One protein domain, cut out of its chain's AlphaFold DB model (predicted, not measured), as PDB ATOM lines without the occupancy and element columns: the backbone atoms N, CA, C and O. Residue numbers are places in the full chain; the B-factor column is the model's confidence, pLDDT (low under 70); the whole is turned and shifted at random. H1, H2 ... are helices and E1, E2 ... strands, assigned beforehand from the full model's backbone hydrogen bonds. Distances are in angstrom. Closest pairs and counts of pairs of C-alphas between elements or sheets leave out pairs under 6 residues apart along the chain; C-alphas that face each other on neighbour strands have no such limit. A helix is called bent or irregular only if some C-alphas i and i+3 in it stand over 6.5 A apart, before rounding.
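AT A GLANCE: This is residues 17 to 86 of the 90 residues of an uncharacterized protein of Eragrostis curvula (weeping love grass) (UniProt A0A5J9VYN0). Reading from residue 17, you meet a short, elongated row of three parts: helix H1 at one end, helix H2 in the middle, and the two-stranded hairpin E1 and E2 on the other side of H2. H1 meets H2 with its first residues, 17 to 19, alone; residues 27 to 32, at its other end, stick out, and a long stretch without a named element, residues 29 to 45, leads back to H2. The printed part has 70 residues, with two named helices and then two named strands along it, in the order H1, H2, E1, E2; the sheet has the order E1, E2 and is antiparallel, and the class is mixed, helices and strands. The whole is only just loose, close to compact, with a radius of gyration of the C-alphas of 13.4 A, and the C-alphas span 43 by 27 by 17 A.

HOW THE PARTS SIT: Start at H1, residues 17 to 28, and look from there to H2, residues 46 to 59. They touch, with residues 17 to 19 of H1 alone; the closest C-alphas are those of Val 19 and Phe 52, 5.8 A apart. They run the same way at a steep tilt of 36 degrees, only just steep. Every O i to N i+4 pair of H2 is within hydrogen-bond range, and 6 of 8 are in H1. Next look at E1, residues 64 to 71: its closest C-alpha to H2 is that of Val 64, 6.1 A from that of Asn 54. For E2, residues 77 to 84, the closest C-alphas to H2 are those of Tyr 50 and Ile 82, 7.4 A apart. E1 and E2 form a hairpin, antiparallel at 156 degrees between their directions; N 67 and O 81, at 2.8 A, and N 83 and O 65, at 2.9 A, are within hydrogen-bond range. E1 bends by 50 degrees at residue 68. H1 is apart from E1 and from E2.

IN THESE COORDINATES: Find C-alpha 17 at (-7.442, -80.151, 337.847); from there H1 runs 18.2 A to C-alpha 28. It is irregular: C-alphas 24 and 27 are 7.3 A apart. H2 begins at C-alpha 46, at (2.884, -74.278, 339.737), and is 20.1 A long. E1 runs 20.9 A from Val 64 to Lys 71, and E2 runs 20.3 A from Arg 77 to Cys 84, ending at (13.081, -80.523, 327.827).

THE WHOLE: The two C-alphas farthest apart are those of Gly 30 and Ala 73, 43.7 A. The printed part has no cut. The link from H1 to H2, 17 residues, is long, while those from H2 to E1 and from E1 to E2 are tight. The mean pLDDT of the printed part of this model is 88.9, and of the printed residues one is under 70, residue 29.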
ATOM      1  N   GLY A  17      -6.473 -81.136 338.360       83.19
ATOM      2  CA  GLY A  17      -7.442 -80.151 337.847       83.19
ATOM      3  C   GLY A  17      -7.327 -79.910 336.330       83.19
ATOM      4  O   GLY A  17      -8.296 -80.044 335.585       83.19
ATOM      5  N   ALA A  18      -6.130 -79.626 335.823       85.44
ATOM      6  CA  ALA A  18      -5.857 -79.396 334.405       85.44
ATOM      7  C   ALA A  18      -5.818 -80.670 333.551       85.44
ATOM      8  O   ALA A  18      -6.284 -80.669 332.413       85.44
ATOM      9  N   VAL A  19      -5.278 -81.759 334.087       87.06
ATOM     10  CA  VAL A  19      -5.136 -83.033 333.368       87.06
ATOM     11  C   VAL A  19      -6.480 -83.751 333.238       87.06
ATOM     12  O   VAL A  19      -6.806 -84.225 332.159       87.06
ATOM     13  N   GLU A  20      -7.311 -83.758 334.280       85.25
ATOM     14  CA  GLU A  20      -8.688 -84.254 334.233       85.25
ATOM     15  C   GLU A  20      -9.507 -83.455 333.212       85.25
ATOM     16  O   GLU A  20     -10.202 -84.034 332.377       85.25
ATOM     17  N   ARG A  21      -9.374 -82.117 333.213       86.06
ATOM     18  CA  ARG A  21      -9.990 -81.250 332.194       86.06
ATOM     19  C   ARG A  21      -9.545 -81.629 330.778       86.06
ATOM     20  O   ARG A  21     -10.388 -81.678 329.884       86.06
ATOM     21  N   ALA A  22      -8.258 -81.908 330.571       86.25
ATOM     22  CA  ALA A  22      -7.737 -82.336 329.274       86.25
ATOM     23  C   ALA A  22      -8.261 -83.715 328.854       86.25
ATOM     24  O   ALA A  22      -8.744 -83.855 327.731       86.25
ATOM     25  N   LEU A  23      -8.265 -84.697 329.760       86.88
ATOM     26  CA  LEU A  23      -8.782 -86.046 329.507       86.88
ATOM     27  C   LEU A  23     -10.266 -86.027 329.123       86.88
ATOM     28  O   LEU A  23     -10.659 -86.647 328.140       86.88
ATOM     29  N   ARG A  24     -11.090 -85.237 329.824       86.00
ATOM     30  CA  ARG A  24     -12.515 -85.062 329.491       86.00
ATOM     31  C   ARG A  24     -12.748 -84.475 328.099       86.00
ATOM     32  O   ARG A  24     -13.795 -84.703 327.504       86.00
ATOM     33  N   GLN A  25     -11.799 -83.689 327.595       82.00
ATOM     34  CA  GLN A  25     -11.875 -83.054 326.279       82.00
ATOM     35  C   GLN A  25     -11.170 -83.863 325.183       82.00
ATOM     36  O   GLN A  25     -11.261 -83.478 324.017       82.00
ATOM     37  N   ALA A  26     -10.490 -84.963 325.524       83.12
ATOM     38  CA  ALA A  26      -9.673 -85.746 324.598       83.12
ATOM     39  C   ALA A  26     -10.468 -86.221 323.373       83.12
ATOM     40  O   ALA A  26     -10.009 -86.066 322.243       83.12
ATOM     41  N   GLY A  27     -11.707 -86.685 323.577       79.50
ATOM     42  CA  GLY A  27     -12.587 -87.139 322.492       79.50
ATOM     43  C   GLY A  27     -12.908 -86.070 321.436       79.50
ATOM     44  O   GLY A  27     -13.251 -86.413 320.311       79.50
ATOM     45  N   ASN A  28     -12.737 -84.783 321.760       77.69
ATOM     46  CA  ASN A  28     -12.995 -83.665 320.848       77.69
ATOM     47  C   ASN A  28     -11.728 -83.153 320.133       77.69
ATOM     48  O   ASN A  28     -11.811 -82.200 319.355       77.69
ATOM     49  N   ARG A  29     -10.539 -83.712 320.415       69.75
ATOM     50  CA  ARG A  29      -9.253 -83.161 319.938       69.75
ATOM     51  C   ARG A  29      -8.752 -83.739 318.612       69.75
ATOM     52  O   ARG A  29      -7.939 -83.073 317.965       69.75
ATOM     53  N   GLY A  30      -9.283 -84.879 318.165       76.19
ATOM     54  CA  GLY A  30      -8.842 -85.557 316.939       76.19
ATOM     55  C   GLY A  30      -7.447 -86.166 317.104       76.19
ATOM     56  O   GLY A  30      -7.179 -86.798 318.117       76.19
ATOM     57  N   GLU A  31      -6.556 -85.950 316.133       74.19
ATOM     58  CA  GLU A  31      -5.160 -86.437 316.153       74.19
ATOM     59  C   GLU A  31      -4.212 -85.605 317.041       74.19
ATOM     60  O   GLU A  31      -3.023 -85.899 317.136       74.19
ATOM     61  N   ARG A  32      -4.708 -84.535 317.675       79.75
ATOM     62  CA  ARG A  32      -3.885 -83.678 318.539       79.75
ATOM     63  C   ARG A  32      -3.648 -84.326 319.894       79.75
ATOM     64  O   ARG A  32      -4.533 -84.990 320.432       79.75
ATOM     65  N   SER A  33      -2.485 -84.040 320.471       83.62
ATOM     66  CA  SER A  33      -2.096 -84.554 321.778       83.62
ATOM     67  C   SER A  33      -3.098 -84.109 322.862       83.62
ATOM     68  O   SER A  33      -3.541 -82.949 322.920       83.62
ATOM     69  N   ILE A  34      -3.485 -85.029 323.743       87.69
ATOM     70  CA  ILE A  34      -4.442 -84.790 324.830       87.69
ATOM     71  C   ILE A  34      -3.946 -83.647 325.713       87.69
ATOM     72  O   ILE A  34      -4.727 -82.777 326.108       87.69
ATOM     73  N   PHE A  35      -2.639 -83.602 325.963       89.88
ATOM     74  CA  PHE A  35      -2.010 -82.615 326.833       89.88
ATOM     75  C   PHE A  35      -1.341 -81.474 326.066       89.88
ATOM     76  O   PHE A  35      -0.440 -80.830 326.591       89.88
ATOM     77  N   GLU A  36      -1.782 -81.195 324.833       88.62
ATOM     78  CA  GLU A  36      -1.228 -80.101 324.027       88.62
ATOM     79  C   GLU A  36      -1.214 -78.774 324.816       88.62
ATOM     80  O   GLU A  36      -2.278 -78.301 325.247       88.62
ATOM     81  N   PRO A  37      -0.034 -78.157 325.026       88.88
ATOM     82  CA  PRO A  37       0.066 -76.879 325.700       88.88
ATOM     83  C   PRO A  37      -0.582 -75.764 324.888       88.88
ATOM     84  O   PRO A  37      -0.311 -75.605 323.701       88.88
ATOM     85  N   ALA A  38      -1.362 -74.919 325.558       89.06
ATOM     86  CA  ALA A  38      -1.966 -73.739 324.953       89.06
ATOM     87  C   ALA A  38      -1.483 -72.459 325.640       89.06
ATOM     88  O   ALA A  38      -1.330 -72.399 326.866       89.06
ATOM     89  N   ILE A  39      -1.277 -71.404 324.851       90.56
ATOM     90  CA  ILE A  39      -1.020 -70.066 325.391       90.56
ATOM     91  C   ILE A  39      -2.255 -69.617 326.178       90.56
ATOM     92  O   ILE A  39      -3.380 -69.728 325.700       90.56
ATOM     93  N   GLY A  40      -2.032 -69.096 327.387       90.00
ATOM     94  CA  GLY A  40      -3.109 -68.643 328.269       90.00
ATOM     95  C   GLY A  40      -3.745 -69.744 329.120       90.00
ATOM     96  O   GLY A  40      -4.725 -69.466 329.805       90.00
ATOM     97  N   ALA A  41      -3.201 -70.967 329.122       88.94
ATOM     98  CA  ALA A  41      -3.617 -72.001 330.066       88.94
ATOM     99  C   ALA A  41      -3.446 -71.527 331.522       88.94
ATOM    100  O   ALA A  41      -2.420 -70.948 331.888       88.94
ATOM    101  N   VAL A  42      -4.465 -71.786 332.345       90.88
ATOM    102  CA  VAL A  42      -4.507 -71.395 333.758       90.88
ATOM    103  C   VAL A  42      -4.485 -72.639 334.639       90.88
ATOM    104  O   VAL A  42      -5.272 -73.574 334.446       90.88
ATOM    105  N   PHE A  43      -3.586 -72.600 335.618       90.31
ATOM    106  CA  PHE A  43      -3.370 -73.624 336.630       90.31
ATOM    107  C   PHE A  43      -3.537 -72.991 338.009       90.31
ATOM    108  O   PHE A  43      -3.122 -71.848 338.223       90.31
ATOM    109  N   ASP A  44      -4.091 -73.749 338.943       89.50
ATOM    110  CA  ASP A  44      -4.295 -73.342 340.330       89.50
ATOM    111  C   ASP A  44      -2.971 -73.326 341.097       89.50
ATOM    112  O   ASP A  44      -2.810 -72.609 342.089       89.50
ATOM    113  N   SER A  45      -1.979 -74.093 340.628       89.62
ATOM    114  CA  SER A  45      -0.648 -74.096 341.220       89.62
ATOM    115  C   SER A  45       0.480 -74.332 340.208       89.62
ATOM    116  O   SER A  45       0.285 -74.945 339.158       89.62
ATOM    117  N   PRO A  46       1.720 -73.921 340.540       88.56
ATOM    118  CA  PRO A  46       2.884 -74.278 339.737       88.56
ATOM    119  C   PRO A  46       3.147 -75.789 339.654       88.56
ATOM    120  O   PRO A  46       3.767 -76.228 338.691       88.56
ATOM    121  N   ALA A  47       2.738 -76.555 340.672       90.50
ATOM    122  CA  ALA A  47       2.894 -78.008 340.696       90.50
ATOM    123  C   ALA A  47       1.962 -78.665 339.672       90.50
ATOM    124  O   ALA A  47       2.440 -79.408 338.825       90.50
ATOM    125  N   GLU A  48       0.687 -78.272 339.666       90.44
ATOM    126  CA  GLU A  48      -0.297 -78.722 338.673       90.44
ATOM    127  C   GLU A  48       0.151 -78.376 337.245       90.44
ATOM    128  O   GLU A  48       0.078 -79.209 336.343       90.44
ATOM    129  N   GLY A  49       0.676 -77.161 337.041       91.81
ATOM    130  CA  GLY A  49       1.274 -76.781 335.763       91.81
ATOM    131  C   GLY A  49       2.396 -77.740 335.362       91.81
ATOM    132  O   GLY A  49       2.392 -78.265 334.255       91.81
ATOM    133  N   TYR A  50       3.332 -78.026 336.270       92.56
ATOM    134  CA  TYR A  50       4.419 -78.968 335.999       92.56
ATOM    135  C   TYR A  50       3.918 -80.376 335.651       92.56
ATOM    136  O   TYR A  50       4.397 -80.961 334.683       92.56
ATOM    137  N   GLU A  51       2.945 -80.900 336.396       91.38
ATOM    138  CA  GLU A  51       2.338 -82.209 336.136       91.38
ATOM    139  C   GLU A  51       1.685 -82.264 334.749       91.38
ATOM    140  O   GLU A  51       1.902 -83.223 334.009       91.38
ATOM    141  N   PHE A  52       0.963 -81.212 334.351       92.69
ATOM    142  CA  PHE A  52       0.363 -81.111 333.020       92.69
ATOM    143  C   PHE A  52       1.416 -81.156 331.904       92.69
ATOM    144  O   PHE A  52       1.286 -81.922 330.950       92.69
ATOM    145  N   TYR A  53       2.495 -80.377 332.035       92.50
ATOM    146  CA  TYR A  53       3.587 -80.389 331.055       92.50
ATOM    147  C   TYR A  53       4.377 -81.706 331.059       92.50
ATOM    148  O   TYR A  53       4.911 -82.086 330.020       92.50
ATOM    149  N   ASN A  54       4.432 -82.416 332.188       90.94
ATOM    150  CA  ASN A  54       5.027 -83.749 332.264       90.94
ATOM    151  C   ASN A  54       4.160 -84.812 331.566       90.94
ATOM    152  O   ASN A  54       4.694 -85.693 330.897       90.94
ATOM    153  N   MET A  55       2.830 -84.715 331.662       91.56
ATOM    154  CA  MET A  55       1.926 -85.573 330.883       91.56
ATOM    155  C   MET A  55       2.100 -85.354 329.381       91.56
ATOM    156  O   MET A  55       2.231 -86.320 328.633       91.56
ATOM    157  N   PHE A  56       2.186 -84.091 328.953       91.69
ATOM    158  CA  PHE A  56       2.503 -83.763 327.565       91.69
ATOM    159  C   PHE A  56       3.845 -84.343 327.129       91.69
ATOM    160  O   PHE A  56       3.942 -84.939 326.063       91.69
ATOM    161  N   SER A  57       4.889 -84.202 327.947       89.94
ATOM    162  CA  SER A  57       6.200 -84.720 327.568       89.94
ATOM    163  C   SER A  57       6.207 -86.239 327.432       89.94
ATOM    164  O   SER A  57       6.822 -86.748 326.502       89.94
ATOM    165  N   TRP A  58       5.485 -86.961 328.294       88.06
ATOM    166  CA  TRP A  58       5.311 -88.411 328.162       88.06
ATOM    167  C   TRP A  58       4.558 -88.805 326.896       88.06
ATOM    168  O   TRP A  58       4.991 -89.728 326.213       88.06
ATOM    169  N   GLU A  59       3.488 -88.090 326.549       88.19
ATOM    170  CA  GLU A  59       2.750 -88.304 325.298       88.19
ATOM    171  C   GLU A  59       3.653 -88.121 324.066       88.19
ATOM    172  O   GLU A  59       3.557 -88.875 323.101       88.19
ATOM    173  N   GLN A  60       4.598 -87.180 324.139       88.19
ATOM    174  CA  GLN A  60       5.549 -86.879 323.067       88.19
ATOM    175  C   GLN A  60       6.870 -87.670 323.137       88.19
ATOM    176  O   GLN A  60       7.716 -87.499 322.258       88.19
ATOM    177  N   GLY A  61       7.090 -88.500 324.162       88.50
ATOM    178  CA  GLY A  61       8.292 -89.332 324.297       88.50
ATOM    179  C   GLY A  61       9.545 -88.633 324.850       88.50
ATOM    180  O   GLY A  61      10.660 -89.033 324.529       88.50
ATOM    181  N   PHE A  62       9.407 -87.597 325.682       88.56
ATOM    182  CA  PHE A  62      10.538 -86.951 326.363       88.56
ATOM    183  C   PHE A  62      10.258 -86.646 327.845       88.56
ATOM    184  O   PHE A  62       9.134 -86.736 328.333       88.56
ATOM    185  N   GLY A  63      11.308 -86.287 328.589       89.56
ATOM    186  CA  GLY A  63      11.201 -85.829 329.979       89.56
ATOM    187  C   GLY A  63      11.295 -84.309 330.107       89.56
ATOM    188  O   GLY A  63      11.910 -83.636 329.276       89.56
ATOM    189  N   VAL A  64      10.747 -83.750 331.184       92.81
ATOM    190  CA  VAL A  64      10.862 -82.318 331.510       92.81
ATOM    191  C   VAL A  64      11.623 -82.083 332.807       92.81
ATOM    192  O   VAL A  64      11.701 -82.943 333.680       92.81
ATOM    193  N   ARG A  65      12.191 -80.883 332.937       93.50
ATOM    194  CA  ARG A  65      12.851 -80.401 334.154       93.50
ATOM    195  C   ARG A  65      12.615 -78.910 334.353       93.50
ATOM    196  O   ARG A  65      12.319 -78.173 333.410       93.50
ATOM    197  N   TYR A  66      12.816 -78.437 335.579       94.00
ATOM    198  CA  TYR A  66      12.806 -77.004 335.853       94.00
ATOM    199  C   TYR A  66      14.025 -76.312 335.234       94.00
ATOM    200  O   TYR A  66      15.174 -76.709 335.437       94.00
ATOM    201  N   GLY A  67      13.755 -75.258 334.469       93.06
ATOM    202  CA  GLY A  67      14.750 -74.337 333.944       93.06
ATOM    203  C   GLY A  67      14.905 -73.099 334.825       93.06
ATOM    204  O   GLY A  67      14.787 -73.137 336.053       93.06
ATOM    205  N   ARG A  68      15.161 -71.961 334.178       95.69
ATOM    206  CA  ARG A  68      15.336 -70.672 334.850       95.69
ATOM    207  C   ARG A  68      14.051 -70.267 335.582       95.69
ATOM    208  O   ARG A  68      12.948 -70.397 335.058       95.69
ATOM    209  N   CYS A  69      14.197 -69.719 336.784       95.25
ATOM    210  CA  CYS A  69      13.097 -69.089 337.511       95.25
ATOM    211  C   CYS A  69      13.343 -67.583 337.650       95.25
ATOM    212  O   CYS A  69      14.489 -67.128 337.663       95.25
ATOM    213  N   ARG A  70      12.267 -66.800 337.752       96.25
ATOM    214  CA  ARG A  70      12.336 -65.392 338.162       96.25
ATOM    215  C   ARG A  70      11.469 -65.178 339.387       96.25
ATOM    216  O   ARG A  70      10.360 -65.711 339.479       96.25
ATOM    217  N   LYS A  71      11.988 -64.383 340.316       96.19
ATOM    218  CA  LYS A  71      11.271 -63.910 341.496       96.19
ATOM    219  C   LYS A  71      10.982 -62.420 341.340       96.19
ATOM    220  O   LYS A  71      11.743 -61.709 340.686       96.19
ATOM    221  N   ASN A  72       9.872 -61.962 341.901       94.69
ATOM    222  CA  ASN A  72       9.546 -60.542 341.983       94.69
ATOM    223  C   ASN A  72      10.299 -59.871 343.154       94.69
ATOM    224  O   ASN A  72      10.991 -60.540 343.922       94.69
ATOM    225  N   ALA A  73      10.124 -58.555 343.320       95.56
ATOM    226  CA  ALA A  73      10.724 -57.801 344.426       95.56
ATOM    227  C   ALA A  73      10.299 -58.318 345.818       95.56
ATOM    228  O   ALA A  73      11.060 -58.203 346.771       95.56
ATOM    229  N   SER A  74       9.121 -58.947 345.931       94.81
ATOM    230  CA  SER A  74       8.648 -59.581 347.168       94.81
ATOM    231  C   SER A  74       9.170 -61.016 347.362       94.81
ATOM    232  O   SER A  74       8.639 -61.745 348.195       94.81
ATOM    233  N   GLY A  75      10.109 -61.485 346.533       92.19
ATOM    234  CA  GLY A  75      10.685 -62.832 346.603       92.19
ATOM    235  C   GLY A  75       9.789 -63.977 346.105       92.19
ATOM    236  O   GLY A  75      10.217 -65.133 346.120       92.19
ATOM    237  N   ARG A  76       8.571 -63.698 345.624       90.50
ATOM    238  CA  ARG A  76       7.648 -64.708 345.077       90.50
ATOM    239  C   ARG A  76       8.030 -65.063 343.646       90.50
ATOM    240  O   ARG A  76       8.387 -64.187 342.861       90.50
ATOM    241  N   ARG A  77       7.931 -66.346 343.289       92.44
ATOM    242  CA  ARG A  77       8.212 -66.830 341.929       92.44
ATOM    243  C   ARG A  77       7.149 -66.302 340.962       92.44
ATOM    244  O   ARG A  77       5.993 -66.688 341.065       92.44
ATOM    245  N   SER A  78       7.552 -65.431 340.040       94.25
ATOM    246  CA  SER A  78       6.688 -64.850 339.003       94.25
ATOM    247  C   SER A  78       6.806 -65.569 337.662       94.25
ATOM    248  O   SER A  78       5.921 -65.454 336.822       94.25
ATOM    249  N   ARG A  79       7.897 -66.313 337.453       94.62
ATOM    250  CA  ARG A  79       8.115 -67.129 336.258       94.62
ATOM    251  C   ARG A  79       8.885 -68.390 336.610       94.62
ATOM    252  O   ARG A  79       9.849 -68.338 337.379       94.62
ATOM    253  N   GLN A  80       8.489 -69.496 336.002       95.19
ATOM    254  CA  GLN A  80       9.217 -70.753 336.027       95.19
ATOM    255  C   GLN A  80       9.267 -71.293 334.606       95.19
ATOM    256  O   GLN A  80       8.223 -71.561 334.023       95.19
ATOM    257  N   ASP A  81      10.467 -71.449 334.062       95.12
ATOM    258  CA  ASP A  81      10.636 -72.164 332.805       95.12
ATOM    259  C   ASP A  81      10.576 -73.673 333.091       95.12
ATOM    260  O   ASP A  81      11.166 -74.151 334.071       95.12
ATOM    261  N   ILE A  82       9.872 -74.408 332.234       93.56
ATOM    262  CA  ILE A  82       9.889 -75.871 332.146       93.56
ATOM    263  C   ILE A  82      10.557 -76.187 330.811       93.56
ATOM    264  O   ILE A  82      10.154 -75.657 329.779       93.56
ATOM    265  N   VAL A  83      11.629 -76.973 330.843       93.19
ATOM    266  CA  VAL A  83      12.462 -77.250 329.666       93.19
ATOM    267  C   VAL A  83      12.563 -78.749 329.430       93.19
ATOM    268  O   VAL A  83      12.461 -79.536 330.372       93.19
ATOM    269  N   CYS A  84      12.798 -79.137 328.178       91.44
ATOM    270  CA  CYS A  84      13.081 -80.523 327.827       91.44
ATOM    271  C   CYS A  84      14.362 -81.001 328.534       91.44
ATOM    272  O   CYS A  84      15.353 -80.266 328.644       91.44
ATOM    273  N   ALA A  85      14.331 -82.230 329.036       86.62
ATOM    274  CA  ALA A  85      15.474 -82.903 329.638       86.62
ATOM    275  C   ALA A  85      16.299 -83.730 328.627       86.62
ATOM    276  O   ALA A  85      17.348 -84.229 329.016       86.62
ATOM    277  N   CYS A  86      15.884 -83.794 327.350       71.19
ATOM    278  CA  CYS A  86      16.363 -84.737 326.323       71.19
ATOM    279  C   CYS A  86      16.175 -86.219 326.731       71.19
ATOM    280  O   CYS A  86      15.852 -86.516 327.876       71.19
TER     281      CYS A  86